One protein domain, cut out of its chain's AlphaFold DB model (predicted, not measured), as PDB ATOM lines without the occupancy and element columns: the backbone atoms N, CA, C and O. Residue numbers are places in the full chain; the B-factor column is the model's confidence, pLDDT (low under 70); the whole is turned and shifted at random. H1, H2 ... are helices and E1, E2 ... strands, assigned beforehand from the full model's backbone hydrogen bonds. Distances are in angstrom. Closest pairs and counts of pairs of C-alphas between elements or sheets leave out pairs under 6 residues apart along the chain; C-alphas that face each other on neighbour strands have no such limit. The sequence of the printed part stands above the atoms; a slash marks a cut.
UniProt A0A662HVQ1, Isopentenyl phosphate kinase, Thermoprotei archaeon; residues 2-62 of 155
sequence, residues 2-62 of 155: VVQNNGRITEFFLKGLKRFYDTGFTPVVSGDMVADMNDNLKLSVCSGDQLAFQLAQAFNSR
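AT A GLANCE: This is residues 2 to 62 of the 155 residues of the protein "Isopentenyl phosphate kinase" of Thermoprotei archaeon (UniProt A0A662HVQ1). Two small strand hairpins, E1 with E2 and E3 with E4, sit close together towards one end of an elongated model, and two helices that stay apart from each other, H1 and H2, reach towards the other end. The chain runs out from E2 to H1, and residues 23 to 31 lead back from H1 to E3 in an open loop. The printed part has 61 residues, with the order E1, E2, H1, E3, E4, H2; both two-stranded sheets are antiparallel and the class is mixed, helices and strands. It is only just compact, close to loose, with a radius of gyration of the C-alphas of 12.4 A and spans of 41 by 21 by 15 A.

IN THESE COORDINATES: E1, residues 3 to 5, begins at C-alpha 3 (-22.550, 19.689, -14.640) and is 7.1 A long. E2 is residues 8 to 11, 9.3 A. H1 is residues 15 to 22, 10.6 A. E3 is residues 32 to 35, 9.7 A, and E4 residues 43 to 46, 9.3 A. H2, residues 48 to 58, is 14.8 A long and ends at C-alpha 58 (-36.755, 22.479, -8.967).

HOW THE PARTS SIT: The hairpin E1 and E2 is antiparallel at 133 degrees, with N 5 and O 8 2.9 A apart, within hydrogen-bond range. The hairpin E3 and E4 is antiparallel at 139 degrees, with N 46 and O 32 at 2.8 A. The closest C-alphas of E1 and E3, those of Val 3 and Ala 35, are 5.4 A apart. Those of E2 and H2, Ile 9 and Gln 50, are 7.5 A apart. H1 and H2 are apart. In H1 every O i to N i+4 pair is within hydrogen-bond range, in H2 6 of 7.

THE WHOLE: The two farthest C-alphas, of Gly 24 and Asn 40, are 40.8 A apart. The printed part has no cut and no long link. Mean pLDDT of the printed part is 95.6, and no printed residue is under 70.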
ATOM      1  N   VAL A   2     -24.163  18.644 -10.011       94.12
ATOM      2  CA  VAL A   2     -24.382  19.337 -11.291       94.12
ATOM      3  C   VAL A   2     -23.267  19.128 -12.327       94.12
ATOM      4  O   VAL A   2     -22.159  18.744 -11.965       94.12
ATOM      5  N   VAL A   3     -23.559  19.431 -13.593       96.94
ATOM      6  CA  VAL A   3     -22.550  19.689 -14.640       96.94
ATOM      7  C   VAL A   3     -22.623  21.164 -15.008       96.94
ATOM      8  O   VAL A   3     -23.716  21.742 -15.054       96.94
ATOM      9  N   GLN A   4     -21.461  21.772 -15.230       98.12
ATOM     10  CA  GLN A   4     -21.350  23.160 -15.654       98.12
ATOM     11  C   GLN A   4     -20.809  23.283 -17.079       98.12
ATOM     12  O   GLN A   4     -20.177  22.376 -17.615       98.12
ATOM     13  N   ASN A   5     -21.051  24.435 -17.691       97.94
ATOM     14  CA  ASN A   5     -20.304  24.912 -18.844       97.94
ATOM     15  C   ASN A   5     -19.959  26.381 -18.605       97.94
ATOM     16  O   ASN A   5     -20.853  27.202 -18.383       97.94
ATOM     17  N   ASN A   6     -18.669  26.709 -18.620       97.31
ATOM     18  CA  ASN A   6     -18.165  28.052 -18.344       97.31
ATOM     19  C   ASN A   6     -18.627  28.598 -16.971       97.31
ATOM     20  O   ASN A   6     -19.079  29.739 -16.851       97.31
ATOM     21  N   GLY A   7     -18.576  27.754 -15.935       95.88
ATOM     22  CA  GLY A   7     -18.937  28.095 -14.554       95.88
ATOM     23  C   GLY A   7     -20.438  28.263 -14.296       95.88
ATOM     24  O   GLY A   7     -20.830  28.819 -13.262       95.88
ATOM     25  N   ARG A   8     -21.297  27.820 -15.223       96.88
ATOM     26  CA  ARG A   8     -22.762  27.906 -15.125       96.88
ATOM     27  C   ARG A   8     -23.394  26.530 -15.171       96.88
ATOM     28  O   ARG A   8     -23.022  25.729 -16.017       96.88
ATOM     29  N   ILE A   9     -24.341  26.266 -14.274       96.69
ATOM     30  CA  ILE A   9     -25.059  24.983 -14.223       96.69
ATOM     31  C   ILE A   9     -25.840  24.781 -15.526       96.69
ATOM     32  O   ILE A   9     -26.672  25.612 -15.880       96.69
ATOM     33  N   THR A  10     -25.570  23.677 -16.220       96.69
ATOM     34  CA  THR A  10     -26.299  23.247 -17.425       96.69
ATOM     35  C   THR A  10     -27.119  21.990 -17.178       96.69
ATOM     36  O   THR A  10     -28.153  21.801 -17.811       96.69
ATOM     37  N   GLU A  11     -26.693  21.142 -16.239       95.75
ATOM     38  CA  GLU A  11     -27.434  19.944 -15.846       95.75
ATOM     39  C   GLU A  11     -27.492  19.806 -14.328       95.75
ATOM     40  O   GLU A  11     -26.490  19.981 -13.626       95.75
ATOM     41  N   PHE A  12     -28.661  19.416 -13.815       94.50
ATOM     42  CA  PHE A  12     -28.863  19.170 -12.394       94.50
ATOM     43  C   PHE A  12     -29.596  17.848 -12.139       94.50
ATOM     44  O   PHE A  12     -30.804  17.704 -12.322       94.50
ATOM     45  N   PHE A  13     -28.848  16.861 -11.647       93.88
ATOM     46  CA  PHE A  13     -29.365  15.534 -11.301       93.88
ATOM     47  C   PHE A  13     -30.154  15.555  -9.981       93.88
ATOM     48  O   PHE A  13     -29.625  15.244  -8.912       93.88
ATOM     49  N   LEU A  14     -31.432  15.928 -10.067       93.19
ATOM     50  CA  LEU A  14     -32.329  16.168  -8.927       93.19
ATOM     51  C   LEU A  14     -33.057  14.925  -8.400       93.19
ATOM     52  O   LEU A  14     -33.643  14.979  -7.323       93.19
ATOM     53  N   LYS A  15     -33.050  13.804  -9.132       94.56
ATOM     54  CA  LYS A  15     -33.870  12.619  -8.807       94.56
ATOM     55  C   LYS A  15     -33.667  12.126  -7.368       94.56
ATOM     56  O   LYS A  15     -34.640  11.845  -6.676       94.56
ATOM     57  N   GLY A  16     -32.414  12.055  -6.915       93.38
ATOM     58  CA  GLY A  16     -32.088  11.667  -5.540       93.38
ATOM     59  C   GLY A  16     -32.548  12.698  -4.509       93.38
ATOM     60  O   GLY A  16     -33.155  12.328  -3.510       93.38
ATOM     61  N   LEU A  17     -32.331  13.990  -4.782       93.81
ATOM     62  CA  LEU A  17     -32.750  15.085  -3.898       93.81
ATOM     63  C   LEU A  17     -34.269  15.117  -3.710       93.81
ATOM     64  O   LEU A  17     -34.736  15.210  -2.578       93.81
ATOM     65  N   LYS A  18     -35.031  14.963  -4.799       94.50
ATOM     66  CA  LYS A  18     -36.494  14.860  -4.743       94.50
ATOM     67  C   LYS A  18     -36.932  13.661  -3.906       94.50
ATOM     68  O   LYS A  18     -37.771  13.812  -3.032       94.50
ATOM     69  N   ARG A  19     -36.282  12.503  -4.071       95.81
ATOM     70  CA  ARG A  19     -36.604  11.318  -3.267       95.81
ATOM     71  C   ARG A  19     -36.370  11.529  -1.768       95.81
ATOM     72  O   ARG A  19     -37.195  11.078  -0.985       95.81
ATOM     73  N   PHE A  20     -35.283  12.193  -1.366       94.88
ATOM     74  CA  PHE A  20     -35.057  12.538   0.045       94.88
ATOM     75  C   PHE A  20     -36.142  13.479   0.575       94.88
ATOM     76  O   PHE A  20     -36.714  13.222   1.634       94.88
ATOM     77  N   TYR A  21     -36.471  14.519  -0.192       93.44
ATOM     78  CA  TYR A  21     -37.529  15.461   0.163       93.44
ATOM     79  C   TYR A  21     -38.886  14.764   0.353       93.44
ATOM     80  O   TYR A  21     -39.531  14.944   1.383       93.44
ATOM     81  N   ASP A  22     -39.265  13.871  -0.567       95.00
ATOM     82  CA  ASP A  22     -40.529  13.121  -0.514       95.00
ATOM     83  C   ASP A  22     -40.644  12.211   0.725       95.00
ATOM     84  O   ASP A  22     -41.744  11.854   1.143       95.00
ATOM     85  N   THR A  23     -39.515  11.818   1.323       96.94
ATOM     86  CA  THR A  23     -39.476  11.025   2.567       96.94
ATOM     87  C   THR A  23     -39.548  11.865   3.846       96.94
ATOM     88  O   THR A  23     -39.490  11.306   4.939       96.94
ATOM     89  N   GLY A  24     -39.670  13.191   3.732       95.75
ATOM     90  CA  GLY A  24     -39.701  14.120   4.865       95.75
ATOM     91  C   GLY A  24     -38.321  14.526   5.392       95.75
ATOM     92  O   GLY A  24     -38.235  15.139   6.455       95.75
ATOM     93  N   PHE A  25     -37.240  14.206   4.676       95.69
ATOM     94  CA  PHE A  25     -35.901  14.692   5.014       95.69
ATOM     95  C   PHE A  25     -35.656  16.060   4.381       95.69
ATOM     96  O   PHE A  25     -36.064  16.309   3.249       95.69
ATOM     97  N   THR A  26     -34.902  16.914   5.074       93.88
ATOM     98  CA  THR A  26     -34.384  18.169   4.516       93.88
ATOM     99  C   THR A  26     -33.045  17.900   3.832       93.88
ATOM    100  O   THR A  26     -32.068  17.607   4.527       93.88
ATOM    101  N   PRO A  27     -32.950  17.987   2.492       92.25
ATOM    102  CA  PRO A  27     -31.683  17.775   1.812       92.25
ATOM    103  C   PRO A  27     -30.704  18.902   2.146       92.25
ATOM    104  O   PRO A  27     -31.030  20.078   1.999       92.25
ATOM    105  N   VAL A  28     -29.492  18.539   2.560       93.75
ATOM    106  CA  VAL A  28     -28.389  19.483   2.766       93.75
ATOM    107  C   VAL A  28     -27.390  19.280   1.639       93.75
ATOM    108  O   VAL A  28     -26.882  18.177   1.444       93.75
ATOM    109  N   VAL A  29     -27.131  20.342   0.882       93.19
ATOM    110  CA  VAL A  29     -26.174  20.343  -0.227       93.19
ATOM    111  C   VAL A  29     -25.231  21.527  -0.097       93.19
ATOM    112  O   VAL A  29     -25.572  22.540   0.513       93.19
ATOM    113  N   SER A  30     -24.053  21.405  -0.691       91.56
ATOM    114  CA  SER A  30     -23.052  22.463  -0.752       91.56
ATOM    115  C   SER A  30     -22.722  22.803  -2.201       91.56
ATOM    116  O   SER A  30     -22.994  22.025  -3.118       91.56
ATOM    117  N   GLY A  31     -22.094  23.965  -2.397       89.94
ATOM    118  CA  GLY A  31     -21.256  24.162  -3.576       89.94
ATOM    119  C   GLY A  31     -20.127  23.130  -3.605       89.94
ATOM    120  O   GLY A  31     -19.816  22.510  -2.584       89.94
ATOM    121  N   ASP A  32     -19.535  22.934  -4.775       94.25
ATOM    122  CA  ASP A  32     -18.475  21.943  -4.965       94.25
ATOM    123  C   ASP A  32     -17.625  22.282  -6.194       94.25
ATOM    124  O   ASP A  32     -18.017  23.116  -7.015       94.25
ATOM    125  N   MET A  33     -16.478  21.625  -6.340       96.50
ATOM    126  CA  MET A  33     -15.779  21.549  -7.617       96.50
ATOM    127  C   MET A  33     -16.477  20.505  -8.488       96.50
ATOM    128  O   MET A  33     -16.594  19.342  -8.106       96.50
ATOM    129  N   VAL A  34     -16.944  20.906  -9.664       96.81
ATOM    130  CA  VAL A  34     -17.738  20.039 -10.543       96.81
ATOM    131  C   VAL A  34     -17.145  19.980 -11.939       96.81
ATOM    132  O   VAL A  34     -16.308  20.804 -12.305       96.81
ATOM    133  N   ALA A  35     -17.575  18.987 -12.719       97.69
ATOM    134  CA  ALA A  35     -17.206  18.886 -14.122       97.69
ATOM    135  C   ALA A  35     -17.712  20.110 -14.896       97.69
ATOM    136  O   ALA A  35     -18.898  20.450 -14.820       97.69
ATOM    137  N   ASP A  36     -16.809  20.734 -15.649       98.38
ATOM    138  CA  ASP A  36     -17.116  21.823 -16.566       98.38
ATOM    139  C   ASP A  36     -16.817  21.381 -17.998       98.38
ATOM    140  O   ASP A  36     -15.689  21.013 -18.321       98.38
ATOM    141  N   MET A  37     -17.830  21.412 -18.859       98.12
ATOM    142  CA  MET A  37     -17.722  20.962 -20.248       98.12
ATOM    143  C   MET A  37     -16.926  21.928 -21.136       98.12
ATOM    144  O   MET A  37     -16.687  21.628 -22.304       98.12
ATOM    145  N   ASN A  38     -16.511  23.084 -20.614       97.88
ATOM    146  CA  ASN A  38     -15.567  23.957 -21.290       97.88
ATOM    147  C   ASN A  38     -14.155  23.353 -21.247       97.88
ATOM    148  O   ASN A  38     -13.568  23.225 -20.173       97.88
ATOM    149  N   ASP A  39     -13.566  23.075 -22.413       96.75
ATOM    150  CA  ASP A  39     -12.241  22.443 -22.526       96.75
ATOM    151  C   ASP A  39     -11.098  23.218 -21.844       96.75
ATOM    152  O   ASP A  39     -10.090  22.616 -21.457       96.75
ATOM    153  N   ASN A  40     -11.236  24.540 -21.672       97.50
ATOM    154  CA  ASN A  40     -10.233  25.351 -20.978       97.50
ATOM    155  C   ASN A  40     -10.349  25.236 -19.455       97.50
ATOM    156  O   ASN A  40      -9.333  25.320 -18.768       97.50
ATOM    157  N   LEU A  41     -11.564  25.059 -18.925       97.06
ATOM    158  CA  LEU A  41     -11.804  24.946 -17.485       97.06
ATOM    159  C   LEU A  41     -11.688  23.496 -17.016       97.06
ATOM    160  O   LEU A  41     -10.935  23.223 -16.084       97.06
ATOM    161  N   LYS A  42     -12.402  22.570 -17.676       97.62
ATOM    162  CA  LYS A  42     -12.582  21.137 -17.342       97.62
ATOM    163  C   LYS A  42     -13.254  20.874 -15.994       97.62
ATOM    164  O   LYS A  42     -14.014  19.920 -15.845       97.62
ATOM    165  N   LEU A  43     -12.962  21.713 -15.010       97.88
ATOM    166  CA  LEU A  43     -13.554  21.776 -13.691       97.88
ATOM    167  C   LEU A  43     -13.854  23.239 -13.362       97.88
ATOM    168  O   LEU A  43     -13.094  24.136 -13.733       97.88
ATOM    169  N   SER A  44     -14.931  23.487 -12.631       97.38
ATOM    170  CA  SER A  44     -15.228  24.820 -12.116       97.38
ATOM    171  C   SER A  44     -15.955  24.763 -10.777       97.38
ATOM    172  O   SER A  44     -16.491  23.733 -10.361       97.38
ATOM    173  N   VAL A  45     -15.892  25.879 -10.049       95.81
ATOM    174  CA  VAL A  45     -16.550  26.007  -8.750       95.81
ATOM    175  C   VAL A  45     -18.040  26.248  -8.972       95.81
ATOM    176  O   VAL A  45     -18.455  27.303  -9.463       95.81
ATOM    177  N   CYS A  46     -18.855  25.306  -8.514       95.75
ATOM    178  CA  CYS A  46     -20.290  25.470  -8.428       95.75
ATOM    179  C   CYS A  46     -20.640  26.332  -7.210       95.75
ATOM    180  O   CYS A  46     -20.597  25.878  -6.065       95.75
ATOM    181  N   SER A  47     -21.020  27.585  -7.462       94.25
ATOM    182  CA  SER A  47     -21.480  28.503  -6.417       94.25
ATOM    183  C   SER A  47     -22.763  28.002  -5.742       94.25
ATOM    184  O   SER A  47     -23.721  27.613  -6.413       94.25
ATOM    185  N   GLY A  48     -22.813  28.099  -4.409       94.50
ATOM    186  CA  GLY A  48     -24.039  27.879  -3.637       94.50
ATOM    187  C   GLY A  48     -25.161  28.856  -4.006       94.50
ATOM    188  O   GLY A  48     -26.329  28.477  -3.976       94.50
ATOM    189  N   ASP A  49     -24.814  30.073  -4.440       95.19
ATOM    190  CA  ASP A  49     -25.798  31.073  -4.861       95.19
ATOM    191  C   ASP A  49     -26.523  30.620  -6.143       95.19
ATOM    192  O   ASP A  49     -27.741  30.737  -6.234       95.19
ATOM    193  N   GLN A  50     -25.806  30.007  -7.099       96.06
ATOM    194  CA  GLN A  50     -26.420  29.389  -8.287       96.06
ATOM    195  C   GLN A  50     -27.307  28.197  -7.910       96.06
ATOM    196  O   GLN A  50     -28.418  28.059  -8.423       96.06
ATOM    197  N   LEU A  51     -26.829  27.337  -7.003       95.88
ATOM    198  CA  LEU A  51     -27.595  26.178  -6.542       95.88
ATOM    199  C   LEU A  51     -28.910  26.586  -5.875       95.88
ATOM    200  O   LEU A  51     -29.908  25.902  -6.078       95.88
ATOM    201  N   ALA A  52     -28.933  27.688  -5.122       96.75
ATOM    202  CA  ALA A  52     -30.140  28.171  -4.455       96.75
ATOM    203  C   ALA A  52     -31.279  28.447  -5.451       96.75
ATOM    204  O   ALA A  52     -32.391  27.960  -5.246       96.75
ATOM    205  N   PHE A  53     -30.997  29.137  -6.561       97.19
ATOM    206  CA  PHE A  53     -31.994  29.390  -7.610       97.19
ATOM    207  C   PHE A  53     -32.422  28.114  -8.333       97.19
ATOM    208  O   PHE A  53     -33.613  27.880  -8.530       97.19
ATOM    209  N   GLN A  54     -31.466  27.244  -8.662       95.50
ATOM    210  CA  GLN A  54     -31.766  25.964  -9.303       95.50
ATOM    211  C   GLN A  54     -32.642  25.061  -8.418       95.50
ATOM    212  O   GLN A  54     -33.558  24.398  -8.905       95.50
ATOM    213  N   LEU A  55     -32.399  25.045  -7.104       96.00
ATOM    214  CA  LEU A  55     -33.232  24.336  -6.133       96.00
ATOM    215  C   LEU A  55     -34.609  24.987  -5.993       96.00
ATOM    216  O   LEU A  55     -35.609  24.271  -5.976       96.00
ATOM    217  N   ALA A  56     -34.680  26.317  -5.930       97.00
ATOM    218  CA  ALA A  56     -35.951  27.024  -5.839       97.00
ATOM    219  C   ALA A  56     -36.856  26.692  -7.032       97.00
ATOM    220  O   ALA A  56     -38.004  26.307  -6.827       97.00
ATOM    221  N   GLN A  57     -36.314  26.710  -8.252       94.31
ATOM    222  CA  GLN A  57     -37.041  26.297  -9.452       94.31
ATOM    223  C   GLN A  57     -37.434  24.810  -9.403       94.31
ATOM    224  O   GLN A  57     -38.579  24.450  -9.661       94.31
ATOM    225  N   ALA A  58     -36.513  23.922  -9.012       93.69
ATOM    226  CA  ALA A  58     -36.755  22.479  -8.967       93.69
ATOM    227  C   ALA A  58     -37.864  22.040  -7.994       93.69
ATOM    228  O   ALA A  58     -38.494  20.996  -8.223       93.69
ATOM    229  N   PHE A  59     -38.047  22.802  -6.914       94.31
ATOM    230  CA  PHE A  59     -39.003  22.550  -5.834       94.31
ATOM    231  C   PHE A  59     -40.154  23.569  -5.789       94.31
ATOM    232  O   PHE A  59     -40.957  23.522  -4.861       94.31
ATOM    233  N   ASN A  60     -40.269  24.457  -6.785       94.25
ATOM    234  CA  ASN A  60     -41.259  25.542  -6.837       94.25
ATOM    235  C   ASN A  60     -41.289  26.410  -5.561       94.25
ATOM    236  O   ASN A  60     -42.355  26.826  -5.103       94.25
ATOM    237  N   SER A  61     -40.125  26.665  -4.958       97.00
ATOM    238  CA  SER A  61     -40.031  27.585  -3.823       97.00
ATOM    239  C   SER A  61     -40.251  29.016  -4.300       97.00
ATOM    240  O   SER A  61     -39.702  29.419  -5.320       97.00
ATOM    241  N   ARG A  62     -41.015  29.800  -3.535       97.50
ATOM    242  CA  ARG A  62     -41.187  31.250  -3.740       97.50
ATOM    243  C   ARG A  62     -40.282  32.092  -2.846       97.50
ATOM    244  O   ARG A  62     -40.367  33.313  -2.866       97.50
TER     245      ARG A  62